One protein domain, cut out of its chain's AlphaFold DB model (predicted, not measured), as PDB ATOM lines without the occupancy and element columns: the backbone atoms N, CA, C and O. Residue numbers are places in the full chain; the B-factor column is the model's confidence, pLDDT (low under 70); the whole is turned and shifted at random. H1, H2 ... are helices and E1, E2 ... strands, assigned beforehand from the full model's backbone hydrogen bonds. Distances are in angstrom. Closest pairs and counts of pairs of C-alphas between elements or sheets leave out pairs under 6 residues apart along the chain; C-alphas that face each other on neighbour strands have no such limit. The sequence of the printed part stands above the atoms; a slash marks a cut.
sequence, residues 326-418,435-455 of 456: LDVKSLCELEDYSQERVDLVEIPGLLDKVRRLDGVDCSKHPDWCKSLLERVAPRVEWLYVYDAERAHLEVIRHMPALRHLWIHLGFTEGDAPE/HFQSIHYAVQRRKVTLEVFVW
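This is residues 326 to 418 and 435 to 455 of the 456 residues of the protein "uncharacterized protein LOC117648169 isoform X3" of Thrips palmi (UniProt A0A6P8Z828). A single five-stranded, twisted sheet has three helices, H2, H3 and H4, side by side in a row, with H3 over E1 and H2 out beyond the E1 edge. Little H1 sits beside E1, and at the other edge hairpin E4 and E5 widens the sheet. The 114 printed residues run H1 H2 E1 H3 E2 H4 E3 E4 E5; the sheet, order E1 E2 E3 E4 E5, is mixed, and so is the class. The whole is compact, radius of gyration of the C-alphas 13.9 A, spanning 35 by 32 by 20 A.

H1 is residues 329 to 332, from C-alpha 329 at (53.954, 29.648, 46.379), and H2 338 to 346. E1 is 356 to 361, H3 366 to 376, 15.4 A long, E2 382 to 386, H4 390 to 397 and E3 404 to 409, 16.1 A. E4, 437 to 444, is 22.2 A long; E5, 447 to 454, 22.0 A, ends at (61.547, 10.165, 52.808).

E1, H3, E2 and E2, H4, E3 are strand-helix-strand units, parallel neighbour strands joined through a helix, with right-handed crossovers. N 384 and O 357 are 2.9 A apart, N 406 and O 383 2.8 A. E4 is antiparallel to E3, N 441 to O 405 2.8 A, and to E5, N 440 to O 451 2.7 A. H3 touches H4, closest C-alphas Lys 370 and His 392, 5.5 A, and H2, Val 345 to Leu 372, 6.2 A. H4 only grazes the sheet. In H2, H3 and H4 every O i to N i+4 pair is within hydrogen-bond range; H1 is too short for one.

C-alphas 336 and 446, the farthest apart, are 41.2 A apart. Residues 419 to 434 are not printed, an 18.0 A gap between C-alphas 418 and 435. Of the links printed whole, none is long. Residues 412 to 418 and 435 to 455 are among those under pLDDT 70.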
ATOM      1  N   LEU A 326      47.500  27.763  38.935       87.50
ATOM      2  CA  LEU A 326      47.760  28.814  39.909       87.50
ATOM      3  C   LEU A 326      48.924  28.366  40.797       87.50
ATOM      4  O   LEU A 326      48.774  27.428  41.585       87.50
ATOM      5  N   ASP A 327      50.075  29.018  40.637       86.44
ATOM      6  CA  ASP A 327      51.207  28.876  41.553       86.44
ATOM      7  C   ASP A 327      50.966  29.773  42.767       86.44
ATOM      8  O   ASP A 327      51.000  31.004  42.692       86.44
ATOM      9  N   VAL A 328      50.642  29.135  43.886       83.25
ATOM     10  CA  VAL A 328      50.314  29.805  45.142       83.25
ATOM     11  C   VAL A 328      51.571  30.078  45.957       83.25
ATOM     12  O   VAL A 328      51.530  30.919  46.854       83.25
ATOM     13  N   LYS A 329      52.711  29.457  45.629       80.06
ATOM     14  CA  LYS A 329      53.954  29.648  46.379       80.06
ATOM     15  C   LYS A 329      54.369  31.118  46.378       80.06
ATOM     16  O   LYS A 329      54.598  31.696  47.438       80.06
ATOM     17  N   SER A 330      54.313  31.755  45.207       74.12
ATOM     18  CA  SER A 330      54.578  33.190  45.055       74.12
ATOM     19  C   SER A 330      53.593  34.076  45.832       74.12
ATOM     20  O   SER A 330      53.952  35.173  46.244       74.12
ATOM     21  N   LEU A 331      52.363  33.610  46.076       75.06
ATOM     22  CA  LEU A 331      51.351  34.341  46.852       75.06
ATOM     23  C   LEU A 331      51.539  34.159  48.368       75.06
ATOM     24  O   LEU A 331      51.304  35.087  49.149       75.06
ATOM     25  N   CYS A 332      51.985  32.979  48.806       67.25
ATOM     26  CA  CYS A 332      52.296  32.682  50.207       67.25
ATOM     27  C   CYS A 332      53.590  33.359  50.697       67.25
ATOM     28  O   CYS A 332      53.771  33.523  51.901       67.25
ATOM     29  N   GLU A 333      54.477  33.791  49.801       72.44
ATOM     30  CA  GLU A 333      55.727  34.492  50.143       72.44
ATOM     31  C   GLU A 333      55.560  36.008  50.346       72.44
ATOM     32  O   GLU A 333      56.425  36.646  50.939       72.44
ATOM     33  N   LEU A 334      54.427  36.590  49.943       68.44
ATOM     34  CA  LEU A 334      54.112  38.004  50.179       68.44
ATOM     35  C   LEU A 334      53.707  38.242  51.647       68.44
ATOM     36  O   LEU A 334      52.521  38.322  51.967       68.44
ATOM     37  N   GLU A 335      54.688  38.325  52.549       63.91
ATOM     38  CA  GLU A 335      54.492  38.505  54.003       63.91
ATOM     39  C   GLU A 335      53.669  39.760  54.367       63.91
ATOM     40  O   GLU A 335      52.917  39.735  55.343       63.91
ATOM     41  N   ASP A 336      53.729  40.815  53.548       64.75
ATOM     42  CA  ASP A 336      53.113  42.119  53.844       64.75
ATOM     43  C   ASP A 336      51.705  42.332  53.248       64.75
ATOM     44  O   ASP A 336      51.008  43.280  53.619       64.75
ATOM     45  N   TYR A 337      51.223  41.453  52.362       58.53
ATOM     46  CA  TYR A 337      49.994  41.691  51.587       58.53
ATOM     47  C   TYR A 337      48.838  40.775  51.991       58.53
ATOM     48  O   TYR A 337      48.262  40.039  51.187       58.53
ATOM     49  N   SER A 338      48.430  40.868  53.260       65.50
ATOM     50  CA  SER A 338      47.173  40.255  53.723       65.50
ATOM     51  C   SER A 338      45.965  40.671  52.866       65.50
ATOM     52  O   SER A 338      45.071  39.856  52.650       65.50
ATOM     53  N   GLN A 339      45.973  41.894  52.320       61.66
ATOM     54  CA  GLN A 339      44.895  42.419  51.483       61.66
ATOM     55  C   GLN A 339      44.845  41.774  50.088       61.66
ATOM     56  O   GLN A 339      43.793  41.284  49.698       61.66
ATOM     57  N   GLU A 340      45.968  41.669  49.367       66.94
ATOM     58  CA  GLU A 340      45.980  41.081  48.011       66.94
ATOM     59  C   GLU A 340      45.564  39.604  48.016       66.94
ATOM     60  O   GLU A 340      44.962  39.103  47.069       66.94
ATOM     61  N   ARG A 341      45.827  38.894  49.118       70.69
ATOM     62  CA  ARG A 341      45.380  37.512  49.322       70.69
ATOM     63  C   ARG A 341      43.873  37.390  49.507       70.69
ATOM     64  O   ARG A 341      43.277  36.431  49.010       70.69
ATOM     65  N   VAL A 342      43.269  38.331  50.232       72.75
ATOM     66  CA  VAL A 342      41.809  38.435  50.342       72.75
ATOM     67  C   VAL A 342      41.236  38.720  48.960       72.75
ATOM     68  O   VAL A 342      40.351  37.993  48.512       72.75
ATOM     69  N   ASP A 343      41.828  39.673  48.242       76.81
ATOM     70  CA  ASP A 343      41.376  40.066  46.913       76.81
ATOM     71  C   ASP A 343      41.424  38.875  45.944       76.81
ATOM     72  O   ASP A 343      40.443  38.599  45.264       76.81
ATOM     73  N   LEU A 344      42.502  38.086  45.935       77.88
ATOM     74  CA  LEU A 344      42.656  36.962  45.002       77.88
ATOM     75  C   LEU A 344      41.622  35.852  45.220       77.88
ATOM     76  O   LEU A 344      41.121  35.254  44.264       77.88
ATOM     77  N   VAL A 345      41.272  35.606  46.483       79.62
ATOM     78  CA  VAL A 345      40.202  34.682  46.854       79.62
ATOM     79  C   VAL A 345      38.845  35.252  46.437       79.62
ATOM     80  O   VAL A 345      37.980  34.494  45.992       79.62
ATOM     81  N   GLU A 346      38.654  36.568  46.544       83.75
ATOM     82  CA  GLU A 346      37.411  37.284  46.247       83.75
ATOM     83  C   GLU A 346      37.161  37.599  44.770       83.75
ATOM     84  O   GLU A 346      35.997  37.810  44.427       83.75
ATOM     85  N   ILE A 347      38.171  37.566  43.888       83.44
ATOM     86  CA  ILE A 347      37.986  37.809  42.447       83.44
ATOM     87  C   ILE A 347      37.018  36.764  41.859       83.44
ATOM     88  O   ILE A 347      37.377  35.587  41.703       83.44
ATOM     89  N   PRO A 348      35.794  37.166  41.460       83.81
ATOM     90  CA  PRO A 348      34.817  36.236  40.916       83.81
ATOM     91  C   PRO A 348      35.310  35.645  39.592       83.81
ATOM     92  O   PRO A 348      35.749  36.368  38.698       83.81
ATOM     93  N   GLY A 349      35.215  34.324  39.440       86.19
ATOM     94  CA  GLY A 349      35.525  33.630  38.186       86.19
ATOM     95  C   GLY A 349      37.004  33.323  37.928       86.19
ATOM     96  O   GLY A 349      37.287  32.553  37.009       86.19
ATOM     97  N   LEU A 350      37.944  33.854  38.723       88.12
ATOM     98  CA  LEU A 350      39.365  33.493  38.611       88.12
ATOM     99  C   LEU A 350      39.582  32.045  39.065       88.12
ATOM    100  O   LEU A 350      40.047  31.202  38.299       88.12
ATOM    101  N   LEU A 351      39.140  31.738  40.285       89.81
ATOM    102  CA  LEU A 351      39.264  30.411  40.894       89.81
ATOM    103  C   LEU A 351      38.459  29.327  40.159       89.81
ATOM    104  O   LEU A 351      38.795  28.149  40.229       89.81
ATOM    105  N   ASP A 352      37.440  29.715  39.389       89.56
ATOM    106  CA  ASP A 352      36.629  28.791  38.592       89.56
ATOM    107  C   ASP A 352      37.406  28.129  37.440       89.56
ATOM    108  O   ASP A 352      36.969  27.107  36.908       89.56
ATOM    109  N   LYS A 353      38.534  28.695  37.007       90.62
ATOM    110  CA  LYS A 353      39.339  28.131  35.908       90.62
ATOM    111  C   LYS A 353      40.539  27.323  36.394       90.62
ATOM    112  O   LYS A 353      41.157  26.623  35.598       90.62
ATOM    113  N   VAL A 354      40.851  27.393  37.686       94.00
ATOM    114  CA  VAL A 354      42.025  26.736  38.257       94.00
ATOM    115  C   VAL A 354      41.795  25.228  38.298       94.00
ATOM    116  O   VAL A 354      40.923  24.733  39.011       94.00
ATOM    117  N   ARG A 355      42.599  24.488  37.528       95.31
ATOM    118  CA  ARG A 355      42.639  23.017  37.558       95.31
ATOM    119  C   ARG A 355      43.853  22.480  38.293       95.31
ATOM    120  O   ARG A 355      43.807  21.354  38.789       95.31
ATOM    121  N   ARG A 356      44.932  23.255  38.362       95.50
ATOM    122  CA  ARG A 356      46.151  22.902  39.084       95.50
ATOM    123  C   ARG A 356      46.481  23.983  40.096       95.50
ATOM    124  O   ARG A 356      46.625  25.144  39.729       95.50
ATOM    125  N   LEU A 357      46.609  23.570  41.347       95.50
ATOM    126  CA  LEU A 357      47.022  24.410  42.454       95.50
ATOM    127  C   LEU A 357      48.377  23.904  42.941       95.50
ATOM    128  O   LEU A 357      48.478  22.774  43.426       95.50
ATOM    129  N   ASP A 358      49.411  24.711  42.741       94.44
ATOM    130  CA  ASP A 358      50.788  24.336  43.048       94.44
ATOM    131  C   ASP A 358      51.324  25.154  44.227       94.44
ATOM    132  O   ASP A 358      50.998  26.332  44.375       94.44
ATOM    133  N   GLY A 359      52.120  24.508  45.074       93.00
ATOM    134  CA  GLY A 359      52.846  25.144  46.167       93.00
ATOM    135  C   GLY A 359      52.026  25.863  47.241       93.00
ATOM    136  O   GLY A 359      52.430  26.924  47.710       93.00
ATOM    137  N   VAL A 360      50.894  25.299  47.675       93.88
ATOM    138  CA  VAL A 360      50.107  25.881  48.776       93.88
ATOM    139  C   VAL A 360      50.784  25.609  50.117       93.88
ATOM    140  O   VAL A 360      50.664  24.514  50.659       93.88
ATOM    141  N   ASP A 361      51.462  26.604  50.675       93.50
ATOM    142  CA  ASP A 361      52.051  26.523  52.015       93.50
ATOM    143  C   ASP A 361      51.022  26.879  53.098       93.50
ATOM    144  O   ASP A 361      50.701  28.052  53.303       93.50
ATOM    145  N   CYS A 362      50.494  25.857  53.779       93.12
ATOM    146  CA  CYS A 362      49.481  26.012  54.823       93.12
ATOM    147  C   CYS A 362      50.053  26.463  56.175       93.12
ATOM    148  O   CYS A 362      49.269  26.863  57.035       93.12
ATOM    149  N   SER A 363      51.378  26.434  56.373       91.25
ATOM    150  CA  SER A 363      52.000  26.815  57.651       91.25
ATOM    151  C   SER A 363      51.912  28.320  57.909       91.25
ATOM    152  O   SER A 363      51.706  28.759  59.042       91.25
ATOM    153  N   LYS A 364      52.031  29.122  56.846       89.06
ATOM    154  CA  LYS A 364      52.075  30.583  56.950       89.06
ATOM    155  C   LYS A 364      50.695  31.184  57.213       89.06
ATOM    156  O   LYS A 364      50.564  32.100  58.024       89.06
ATOM    157  N   HIS A 365      49.661  30.679  56.532       91.31
ATOM    158  CA  HIS A 365      48.310  31.256  56.555       91.31
ATOM    159  C   HIS A 365      47.208  30.181  56.532       91.31
ATOM    160  O   HIS A 365      46.480  30.080  55.541       91.31
ATOM    161  N   PRO A 366      47.026  29.410  57.620       92.62
ATOM    162  CA  PRO A 366      46.153  28.233  57.628       92.62
ATOM    163  C   PRO A 366      44.696  28.560  57.255       92.62
ATOM    164  O   PRO A 366      44.119  27.947  56.358       92.62
ATOM    165  N   ASP A 367      44.099  29.597  57.847       93.88
ATOM    166  CA  ASP A 367      42.700  29.955  57.560       93.88
ATOM    167  C   ASP A 367      42.481  30.418  56.109       93.88
ATOM    168  O   ASP A 367      41.450  30.120  55.490       93.88
ATOM    169  N   TRP A 368      43.462  31.128  55.544       92.56
ATOM    170  CA  TRP A 368      43.412  31.582  54.156       92.56
ATOM    171  C   TRP A 368      43.586  30.411  53.189       92.56
ATOM    172  O   TRP A 368      42.776  30.256  52.276       92.56
ATOM    173  N   CYS A 369      44.575  29.546  53.427       94.56
ATOM    174  CA  CYS A 369      44.797  28.339  52.635       94.56
ATOM    175  C   CYS A 369      43.564  27.436  52.660       94.56
ATOM    176  O   CYS A 369      43.118  26.982  51.609       94.56
ATOM    177  N   LYS A 370      42.943  27.239  53.826       95.38
ATOM    178  CA  LYS A 370      41.680  26.505  53.942       95.38
ATOM    179  C   LYS A 370      40.571  27.133  53.092       95.38
ATOM    180  O   LYS A 370      39.922  26.422  52.329       95.38
ATOM    181  N   SER A 371      40.386  28.450  53.180       94.69
ATOM    182  CA  SER A 371      39.363  29.172  52.407       94.69
ATOM    183  C   SER A 371      39.606  29.089  50.897       94.69
ATOM    184  O   SER A 371      38.666  28.895  50.123       94.69
ATOM    185  N   LEU A 372      40.867  29.198  50.468       94.88
ATOM    186  CA  LEU A 372      41.279  29.006  49.080       94.88
ATOM    187  C   LEU A 372      40.932  27.590  48.614       94.88
ATOM    188  O   LEU A 372      40.242  27.441  47.605       94.88
ATOM    189  N   LEU A 373      41.351  26.569  49.375       95.56
ATOM    190  CA  LEU A 373      41.088  25.157  49.089       95.56
ATOM    191  C   LEU A 373      39.584  24.873  48.989       95.56
ATOM    192  O   LEU A 373      39.169  24.199  48.053       95.56
ATOM    193  N   GLU A 374      38.753  25.414  49.883       95.81
ATOM    194  CA  GLU A 374      37.293  25.239  49.841       95.81
ATOM    195  C   GLU A 374      36.671  25.825  48.565       95.81
ATOM    196  O   GLU A 374      35.766  25.218  47.989       95.81
ATOM    197  N   ARG A 375      37.163  26.976  48.084       94.62
ATOM    198  CA  ARG A 375      36.646  27.604  46.856       94.62
ATOM    199  C   ARG A 375      37.056  26.859  45.591       94.62
ATOM    200  O   ARG A 375      36.246  26.732  44.674       94.62
ATOM    201  N   VAL A 376      38.287  26.356  45.530       95.06
ATOM    202  CA  VAL A 376      38.813  25.646  44.348       95.06
ATOM    203  C   VAL A 376      38.491  24.143  44.353       95.06
ATOM    204  O   VAL A 376      38.551  23.493  43.304       95.06
ATOM    205  N   ALA A 377      38.085  23.590  45.503       93.88
ATOM    206  CA  ALA A 377      37.783  22.171  45.722       93.88
ATOM    207  C   ALA A 377      36.964  21.485  44.613       93.88
ATOM    208  O   ALA A 377      37.297  20.354  44.251       93.88
ATOM    209  N   PRO A 378      35.914  22.105  44.035       93.94
ATOM    210  CA  PRO A 378      35.078  21.426  43.049       93.94
ATOM    211  C   PRO A 378      35.768  21.144  41.707       93.94
ATOM    212  O   PRO A 378      35.251  20.334  40.937       93.94
ATOM    213  N   ARG A 379      36.879  21.826  41.387       93.69
ATOM    214  CA  ARG A 379      37.468  21.833  40.033       93.69
ATOM    215  C   ARG A 379      38.937  21.442  39.971       93.69
ATOM    216  O   ARG A 379      39.400  21.061  38.899       93.69
ATOM    217  N   VAL A 380      39.656  21.526  41.087       96.75
ATOM    218  CA  VAL A 380      41.081  21.196  41.120       96.75
ATOM    219  C   VAL A 380      41.286  19.710  40.849       96.75
ATOM    220  O   VAL A 380      40.746  18.847  41.536       96.75
ATOM    221  N   GLU A 381      42.089  19.427  39.830       96.69
ATOM    222  CA  GLU A 381      42.506  18.088  39.426       96.69
ATOM    223  C   GLU A 381      43.902  17.747  39.976       96.69
ATOM    224  O   GLU A 381      44.181  16.575  40.232       96.69
ATOM    225  N   TRP A 382      44.759  18.756  40.183       96.62
ATOM    226  CA  TRP A 382      46.132  18.619  40.682       96.62
ATOM    227  C   TRP A 382      46.380  19.555  41.860       96.62
ATOM    228  O   TRP A 382      46.204  20.765  41.722       96.62
ATOM    229  N   LEU A 383      46.827  19.009  42.984       96.25
ATOM    230  CA  LEU A 383      47.057  19.764  44.207       96.25
ATOM    231  C   LEU A 383      48.421  19.427  44.810       96.25
ATOM    232  O   LEU A 383      48.674  18.260  45.106       96.25
ATOM    233  N   TYR A 384      49.258  20.440  45.040       95.69
ATOM    234  CA  TYR A 384      50.468  20.331  45.853       95.69
ATOM    235  C   TYR A 384      50.372  21.262  47.066       95.69
ATOM    236  O   TYR A 384      50.268  22.481  46.923       95.69
ATOM    237  N   VAL A 385      50.369  20.672  48.263       95.19
ATOM    238  CA  VAL A 385      50.219  21.373  49.540       95.19
ATOM    239  C   VAL A 385      51.387  21.043  50.461       95.19
ATOM    240  O   VAL A 385      51.781  19.881  50.580       95.19
ATOM    241  N   TYR A 386      51.892  22.058  51.151       94.19
ATOM    242  CA  TYR A 386      52.857  21.947  52.234       94.19
ATOM    243  C   TYR A 386      52.191  22.223  53.580       94.19
ATOM    244  O   TYR A 386      51.310  23.074  53.690       94.19
ATOM    245  N   ASP A 387      52.629  21.483  54.594       92.62
ATOM    246  CA  ASP A 387      52.305  21.654  56.009       92.62
ATOM    247  C   ASP A 387      50.796  21.680  56.285       92.62
ATOM    248  O   ASP A 387      50.266  22.460  57.075       92.62
ATOM    249  N   ALA A 388      50.080  20.784  55.599       92.44
ATOM    250  CA  ALA A 388      48.636  20.658  55.711       92.44
ATOM    251  C   ALA A 388      48.212  20.158  57.103       92.44
ATOM    252  O   ALA A 388      48.368  18.986  57.444       92.44
ATOM    253  N   GLU A 389      47.581  21.029  57.886       92.25
ATOM    254  CA  GLU A 389      46.873  20.619  59.105       92.25
ATOM    255  C   GLU A 389      45.598  19.795  58.831       92.25
ATOM    256  O   GLU A 389      45.037  19.793  57.731       92.25
ATOM    257  N   ARG A 390      45.056  19.166  59.886       91.81
ATOM    258  CA  ARG A 390      43.822  18.356  59.841       91.81
ATOM    259  C   ARG A 390      42.640  19.071  59.178       91.81
ATOM    260  O   ARG A 390      41.873  18.432  58.462       91.81
ATOM    261  N   ALA A 391      42.487  20.376  59.403       94.62
ATOM    262  CA  ALA A 391      41.410  21.153  58.796       94.62
ATOM    263  C   ALA A 391      41.538  21.233  57.263       94.62
ATOM    264  O   ALA A 391      40.531  21.115  56.570       94.62
ATOM    265  N   HIS A 392      42.758  21.372  56.734       94.50
ATOM    266  CA  HIS A 392      43.029  21.371  55.293       94.50
ATOM    267  C   HIS A 392      42.773  19.993  54.688       94.50
ATOM    268  O   HIS A 392      42.127  19.875  53.650       94.50
ATOM    269  N   LEU A 393      43.221  18.940  55.375       94.88
ATOM    270  CA  LEU A 393      43.032  17.555  54.946       94.88
ATOM    271  C   LEU A 393      41.546  17.183  54.839       94.88
ATOM    272  O   LEU A 393      41.155  16.488  53.902       94.88
ATOM    273  N   GLU A 394      40.700  17.695  55.740       95.38
ATOM    274  CA  GLU A 394      39.250  17.499  55.656       95.38
ATOM    275  C   GLU A 394      38.658  18.159  54.402       95.38
ATOM    276  O   GLU A 394      37.795  17.571  53.758       95.38
ATOM    277  N   VAL A 395      39.140  19.339  54.001       96.31
ATOM    278  CA  VAL A 395      38.709  19.989  52.749       96.31
ATOM    279  C   VAL A 395      39.175  19.182  51.536       96.31
ATOM    280  O   VAL A 395      38.368  18.875  50.659       96.31
ATOM    281  N   ILE A 396      40.449  18.775  51.518       95.62
ATOM    282  CA  ILE A 396      41.049  17.973  50.440       95.62
ATOM    283  C   ILE A 396      40.277  16.661  50.242       95.62
ATOM    284  O   ILE A 396      40.002  16.271  49.108       95.62
ATOM    285  N   ARG A 397      39.840  16.016  51.332       93.94
ATOM    286  CA  ARG A 397      39.041  14.780  51.280       93.94
ATOM    287  C   ARG A 397      37.723  14.946  50.517       93.94
ATOM    288  O   ARG A 397      37.220  13.978  49.954       93.94
ATOM    289  N   HIS A 398      37.153  16.148  50.502       95.12
ATOM    290  CA  HIS A 398      35.889  16.434  49.830       95.12
ATOM    291  C   HIS A 398      36.065  17.026  48.424       95.12
ATOM    292  O   HIS A 398      35.081  17.496  47.859       95.12
ATOM    293  N   MET A 399      37.270  16.999  47.837       95.75
ATOM    294  CA  MET A 399      37.515  17.478  46.470       95.75
ATOM    295  C   MET A 399      37.151  16.404  45.429       95.75
ATOM    296  O   MET A 399      37.915  15.458  45.229       95.75
ATOM    297  N   PRO A 400      36.009  16.512  44.720       94.75
ATOM    298  CA  PRO A 400      35.521  15.442  43.846       94.75
ATOM    299  C   PRO A 400      36.314  15.306  42.536       94.75
ATOM    300  O   PRO A 400      36.269  14.253  41.899       94.75
ATOM    301  N   ALA A 401      36.990  16.373  42.104       94.88
ATOM    302  CA  ALA A 401      37.735  16.420  40.848       94.88
ATOM    303  C   ALA A 401      39.211  16.021  41.001       94.88
ATOM    304  O   ALA A 401      39.887  15.827  39.989       94.88
ATOM    305  N   LEU A 402      39.694  15.869  42.237       96.12
ATOM    306  CA  LEU A 402      41.107  15.692  42.536       96.12
ATOM    307  C   LEU A 402      41.617  14.336  42.032       96.12
ATOM    308  O   LEU A 402      41.099  13.281  42.399       96.12
ATOM    309  N   ARG A 403      42.641  14.373  41.173       95.19
ATOM    310  CA  ARG A 403      43.281  13.195  40.563       95.19
ATOM    311  C   ARG A 403      44.732  13.028  40.987       95.19
ATOM    312  O   ARG A 403      45.242  11.912  41.022       95.19
ATOM    313  N   HIS A 404      45.398  14.127  41.305       94.31
ATOM    314  CA  HIS A 404      46.797  14.143  41.694       94.31
ATOM    315  C   HIS A 404      46.935  14.991  42.944       94.31
ATOM    316  O   HIS A 404      46.533  16.152  42.957       94.31
ATOM    317  N   LEU A 405      47.475  14.395  43.995       95.00
ATOM    318  CA  LEU A 405      47.610  15.021  45.292       95.00
ATOM    319  C   LEU A 405      49.028  14.795  45.800       95.00
ATOM    320  O   LEU A 405      49.498  13.669  45.920       95.00
ATOM    321  N   TRP A 406      49.709  15.876  46.122       94.62
ATOM    322  CA  TRP A 406      50.997  15.849  46.782       94.62
ATOM    323  C   TRP A 406      50.863  16.615  48.084       94.62
ATOM    324  O   TRP A 406      50.459  17.777  48.083       94.62
ATOM    325  N   ILE A 407      51.170  15.953  49.197       93.00
ATOM    326  CA  ILE A 407      51.104  16.576  50.511       93.00
ATOM    327  C   ILE A 407      52.447  16.395  51.204       93.00
ATOM    328  O   ILE A 407      52.855  15.288  51.555       93.00
ATOM    329  N   HIS A 408      53.124  17.509  51.437       90.88
ATOM    330  CA  HIS A 408      54.236  17.555  52.365       90.88
ATOM    331  C   HIS A 408      53.685  17.828  53.764       90.88
ATOM    332  O   HIS A 408      53.000  18.824  53.979       90.88
ATOM    333  N   LEU A 409      53.941  16.927  54.707       86.75
ATOM    334  CA  LEU A 409      53.427  17.016  56.066       86.75
ATOM    335  C   LEU A 409      54.573  17.394  57.013       86.75
ATOM    336  O   LEU A 409      55.351  16.534  57.418       86.75
ATOM    337  N   GLY A 410      54.684  18.673  57.371       80.69
ATOM    338  CA  GLY A 410      55.681  19.182  58.317       80.69
ATOM    339  C   GLY A 410      55.377  18.876  59.783       80.69
ATOM    340  O   GLY A 410      55.448  19.771  60.621       80.69
ATOM    341  N   PHE A 411      55.017  17.636  60.130       71.44
ATOM    342  CA  PHE A 411      54.832  17.281  61.539       71.44
ATOM    343  C   PHE A 411      56.178  17.074  62.229       71.44
ATOM    344  O   PHE A 411      57.028  16.314  61.764       71.44
ATOM    345  N   THR A 412      56.341  17.695  63.394       59.75
ATOM    346  CA  THR A 412      57.339  17.267  64.374       59.75
ATOM    347  C   THR A 412      56.886  15.946  65.000       59.75
ATOM    348  O   THR A 412      55.692  15.765  65.245       59.75
ATOM    349  N   GLU A 413      57.812  15.006  65.228       57.81
ATOM    350  CA  GLU A 413      57.532  13.667  65.781       57.81
ATOM    351  C   GLU A 413      56.539  13.724  66.959       57.81
ATOM    352  O   GLU A 413      56.869  14.227  68.031       57.81
ATOM    353  N   GLY A 414      55.319  13.204  66.758       64.25
ATOM    354  CA  GLY A 414      54.292  13.099  67.803       64.25
ATOM    355  C   GLY A 414      52.875  13.494  67.380       64.25
ATOM    356  O   GLY A 414      51.926  12.942  67.928       64.25
ATOM    357  N   ASP A 415      52.729  14.364  66.374       63.97
ATOM    358  CA  ASP A 415      51.434  14.977  66.015       63.97
ATOM    359  C   ASP A 415      50.913  14.582  64.623       63.97
ATOM    360  O   ASP A 415      50.081  15.281  64.043       63.97
ATOM    361  N   ALA A 416      51.380  13.458  64.066       62.44
ATOM    362  CA  ALA A 416      50.900  12.981  62.772       62.44
ATOM    363  C   ALA A 416      49.373  12.737  62.837       62.44
ATOM    364  O   ALA A 416      48.922  11.863  63.583       62.44
ATOM    365  N   PRO A 417      48.553  13.495  62.090       62.91
ATOM    366  CA  PRO A 417      47.120  13.330  62.094       62.91
ATOM    367  C   PRO A 417      46.804  11.974  61.479       62.91
ATOM    368  O   PRO A 417      47.247  11.656  60.375       62.91
ATOM    369  N   GLU A 418      46.000  11.183  62.185       62.22
ATOM    370  CA  GLU A 418      45.353  10.022  61.591       62.22
ATOM    371  C   GLU A 418      44.546  10.511  60.388       62.22
ATOM    372  O   GLU A 418      43.544  11.212  60.544       62.22
ATOM    373  N   HIS A 435      63.475  11.654  60.021       39.38
ATOM    374  CA  HIS A 435      63.016  13.040  59.940       39.38
ATOM    375  C   HIS A 435      62.654  13.427  58.492       39.38
ATOM    376  O   HIS A 435      63.433  13.159  57.589       39.38
ATOM    377  N   PHE A 436      61.497  14.073  58.305       40.25
ATOM    378  CA  PHE A 436      60.882  14.503  57.033       40.25
ATOM    379  C   PHE A 436      60.260  13.397  56.159       40.25
ATOM    380  O   PHE A 436      60.931  12.581  55.528       40.25
ATOM    381  N   GLN A 437      58.925  13.417  56.072       48.19
ATOM    382  CA  GLN A 437      58.128  12.535  55.216       48.19
ATOM    383  C   GLN A 437      57.358  13.377  54.188       48.19
ATOM    384  O   GLN A 437      56.443  14.120  54.538       48.19
ATOM    385  N   SER A 438      57.710  13.251  52.906       42.94
ATOM    386  CA  SER A 438      56.872  13.708  51.793       42.94
ATOM    387  C   SER A 438      55.961  12.559  51.386       42.94
ATOM    388  O   SER A 438      56.437  11.449  51.148       42.94
ATOM    389  N   ILE A 439      54.652  12.796  51.305       48.47
ATOM    390  CA  ILE A 439      53.681  11.767  50.938       48.47
ATOM    391  C   ILE A 439      52.931  12.187  49.673       48.47
ATOM    392  O   ILE A 439      52.374  13.277  49.563       48.47
ATOM    393  N   HIS A 440      52.900  11.292  48.702       40.34
ATOM    394  CA  HIS A 440      52.320  11.488  47.390       40.34
ATOM    395  C   HIS A 440      51.123  10.578  47.284       40.34
ATOM    396  O   HIS A 440      51.164   9.427  47.707       40.34
ATOM    397  N   TYR A 441      50.066  11.090  46.689       45.22
ATOM    398  CA  TYR A 441      48.807  10.403  46.521       45.22
ATOM    399  C   TYR A 441      48.373  10.566  45.055       45.22
ATOM    400  O   TYR A 441      47.955  11.640  44.626       45.22
ATOM    401  N   ALA A 442      48.436   9.511  44.246       38.34
ATOM    402  CA  ALA A 442      47.802   9.502  42.927       38.34
ATOM    403  C   ALA A 442      46.365   8.981  43.063       38.34
ATOM    404  O   ALA A 442      46.150   7.809  43.353       38.34
ATOM    405  N   VAL A 443      45.362   9.833  42.859       41.84
ATOM    406  CA  VAL A 443      43.940   9.493  42.998       41.84
ATOM    407  C   VAL A 443      43.376   9.078  41.631       41.84
ATOM    408  O   VAL A 443      42.902   9.891  40.841       41.84
ATOM    409  N   GLN A 444      43.374   7.781  41.323       35.16
ATOM    410  CA  GLN A 444      42.696   7.244  40.140       35.16
ATOM    411  C   GLN A 444      41.306   6.717  40.490       35.16
ATOM    412  O   GLN A 444      41.163   5.574  40.908       35.16
ATOM    413  N   ARG A 445      40.267   7.538  40.267       37.78
ATOM    414  CA  ARG A 445      38.829   7.178  40.130       37.78
ATOM    415  C   ARG A 445      38.204   6.188  41.146       37.78
ATOM    416  O   ARG A 445      37.079   5.766  40.891       37.78
ATOM    417  N   ARG A 446      38.893   5.847  42.248       37.56
ATOM    418  CA  ARG A 446      38.538   5.007  43.427       37.56
ATOM    419  C   ARG A 446      39.762   4.362  44.106       37.56
ATOM    420  O   ARG A 446      39.596   3.743  45.147       37.56
ATOM    421  N   LYS A 447      40.969   4.478  43.548       36.50
ATOM    422  CA  LYS A 447      42.219   4.026  44.174       36.50
ATOM    423  C   LYS A 447      43.156   5.204  44.373       36.50
ATOM    424  O   LYS A 447      43.346   5.993  43.452       36.50
ATOM    425  N   VAL A 448      43.711   5.314  45.574       42.53
ATOM    426  CA  VAL A 448      44.740   6.295  45.906       42.53
ATOM    427  C   VAL A 448      46.065   5.547  45.999       42.53
ATOM    428  O   VAL A 448      46.232   4.713  46.883       42.53
ATOM    429  N   THR A 449      46.987   5.791  45.073       38.94
ATOM    430  CA  THR A 449      48.342   5.238  45.125       38.94
ATOM    431  C   THR A 449      49.196   6.138  46.004       38.94
ATOM    432  O   THR A 449      49.363   7.310  45.684       38.94
ATOM    433  N   LEU A 450      49.709   5.596  47.106       43.09
ATOM    434  CA  LEU A 450      50.623   6.285  48.009       43.09
ATOM    435  C   LEU A 450      52.068   6.118  47.505       43.09
ATOM    436  O   LEU A 450      52.554   4.990  47.470       43.09
ATOM    437  N   GLU A 451      52.772   7.193  47.158       39.78
ATOM    438  CA  GLU A 451      54.239   7.169  47.037       39.78
ATOM    439  C   GLU A 451      54.818   8.011  48.175       39.78
ATOM    440  O   GLU A 451      54.531   9.193  48.288       39.78
ATOM    441  N   VAL A 452      55.586   7.422  49.085       41.38
ATOM    442  CA  VAL A 452      56.202   8.168  50.195       41.38
ATOM    443  C   VAL A 452      57.657   8.423  49.829       41.38
ATOM    444  O   VAL A 452      58.418   7.467  49.683       41.38
ATOM    445  N   PHE A 453      58.062   9.688  49.699       37.91
ATOM    446  CA  PHE A 453      59.476  10.058  49.622       37.91
ATOM    447  C   PHE A 453      59.941  10.556  50.987       37.91
ATOM    448  O   PHE A 453      59.558  11.622  51.464       37.91
ATOM    449  N   VAL A 454      60.796   9.760  51.620       33.16
ATOM    450  CA  VAL A 454      61.547  10.165  52.808       33.16
ATOM    451  C   VAL A 454      62.792  10.895  52.315       33.16
ATOM    452  O   VAL A 454      63.601  10.306  51.596       33.16
ATOM    453  N   TRP A 455      62.921  12.176  52.651       32.00
ATOM    454  CA  TRP A 455      64.104  12.973  52.321       32.00
ATOM    455  C   TRP A 455      65.050  12.932  53.521       32.00
ATOM    456  O   TRP A 455      64.677  13.371  54.604       32.00
TER     457      TRP A 455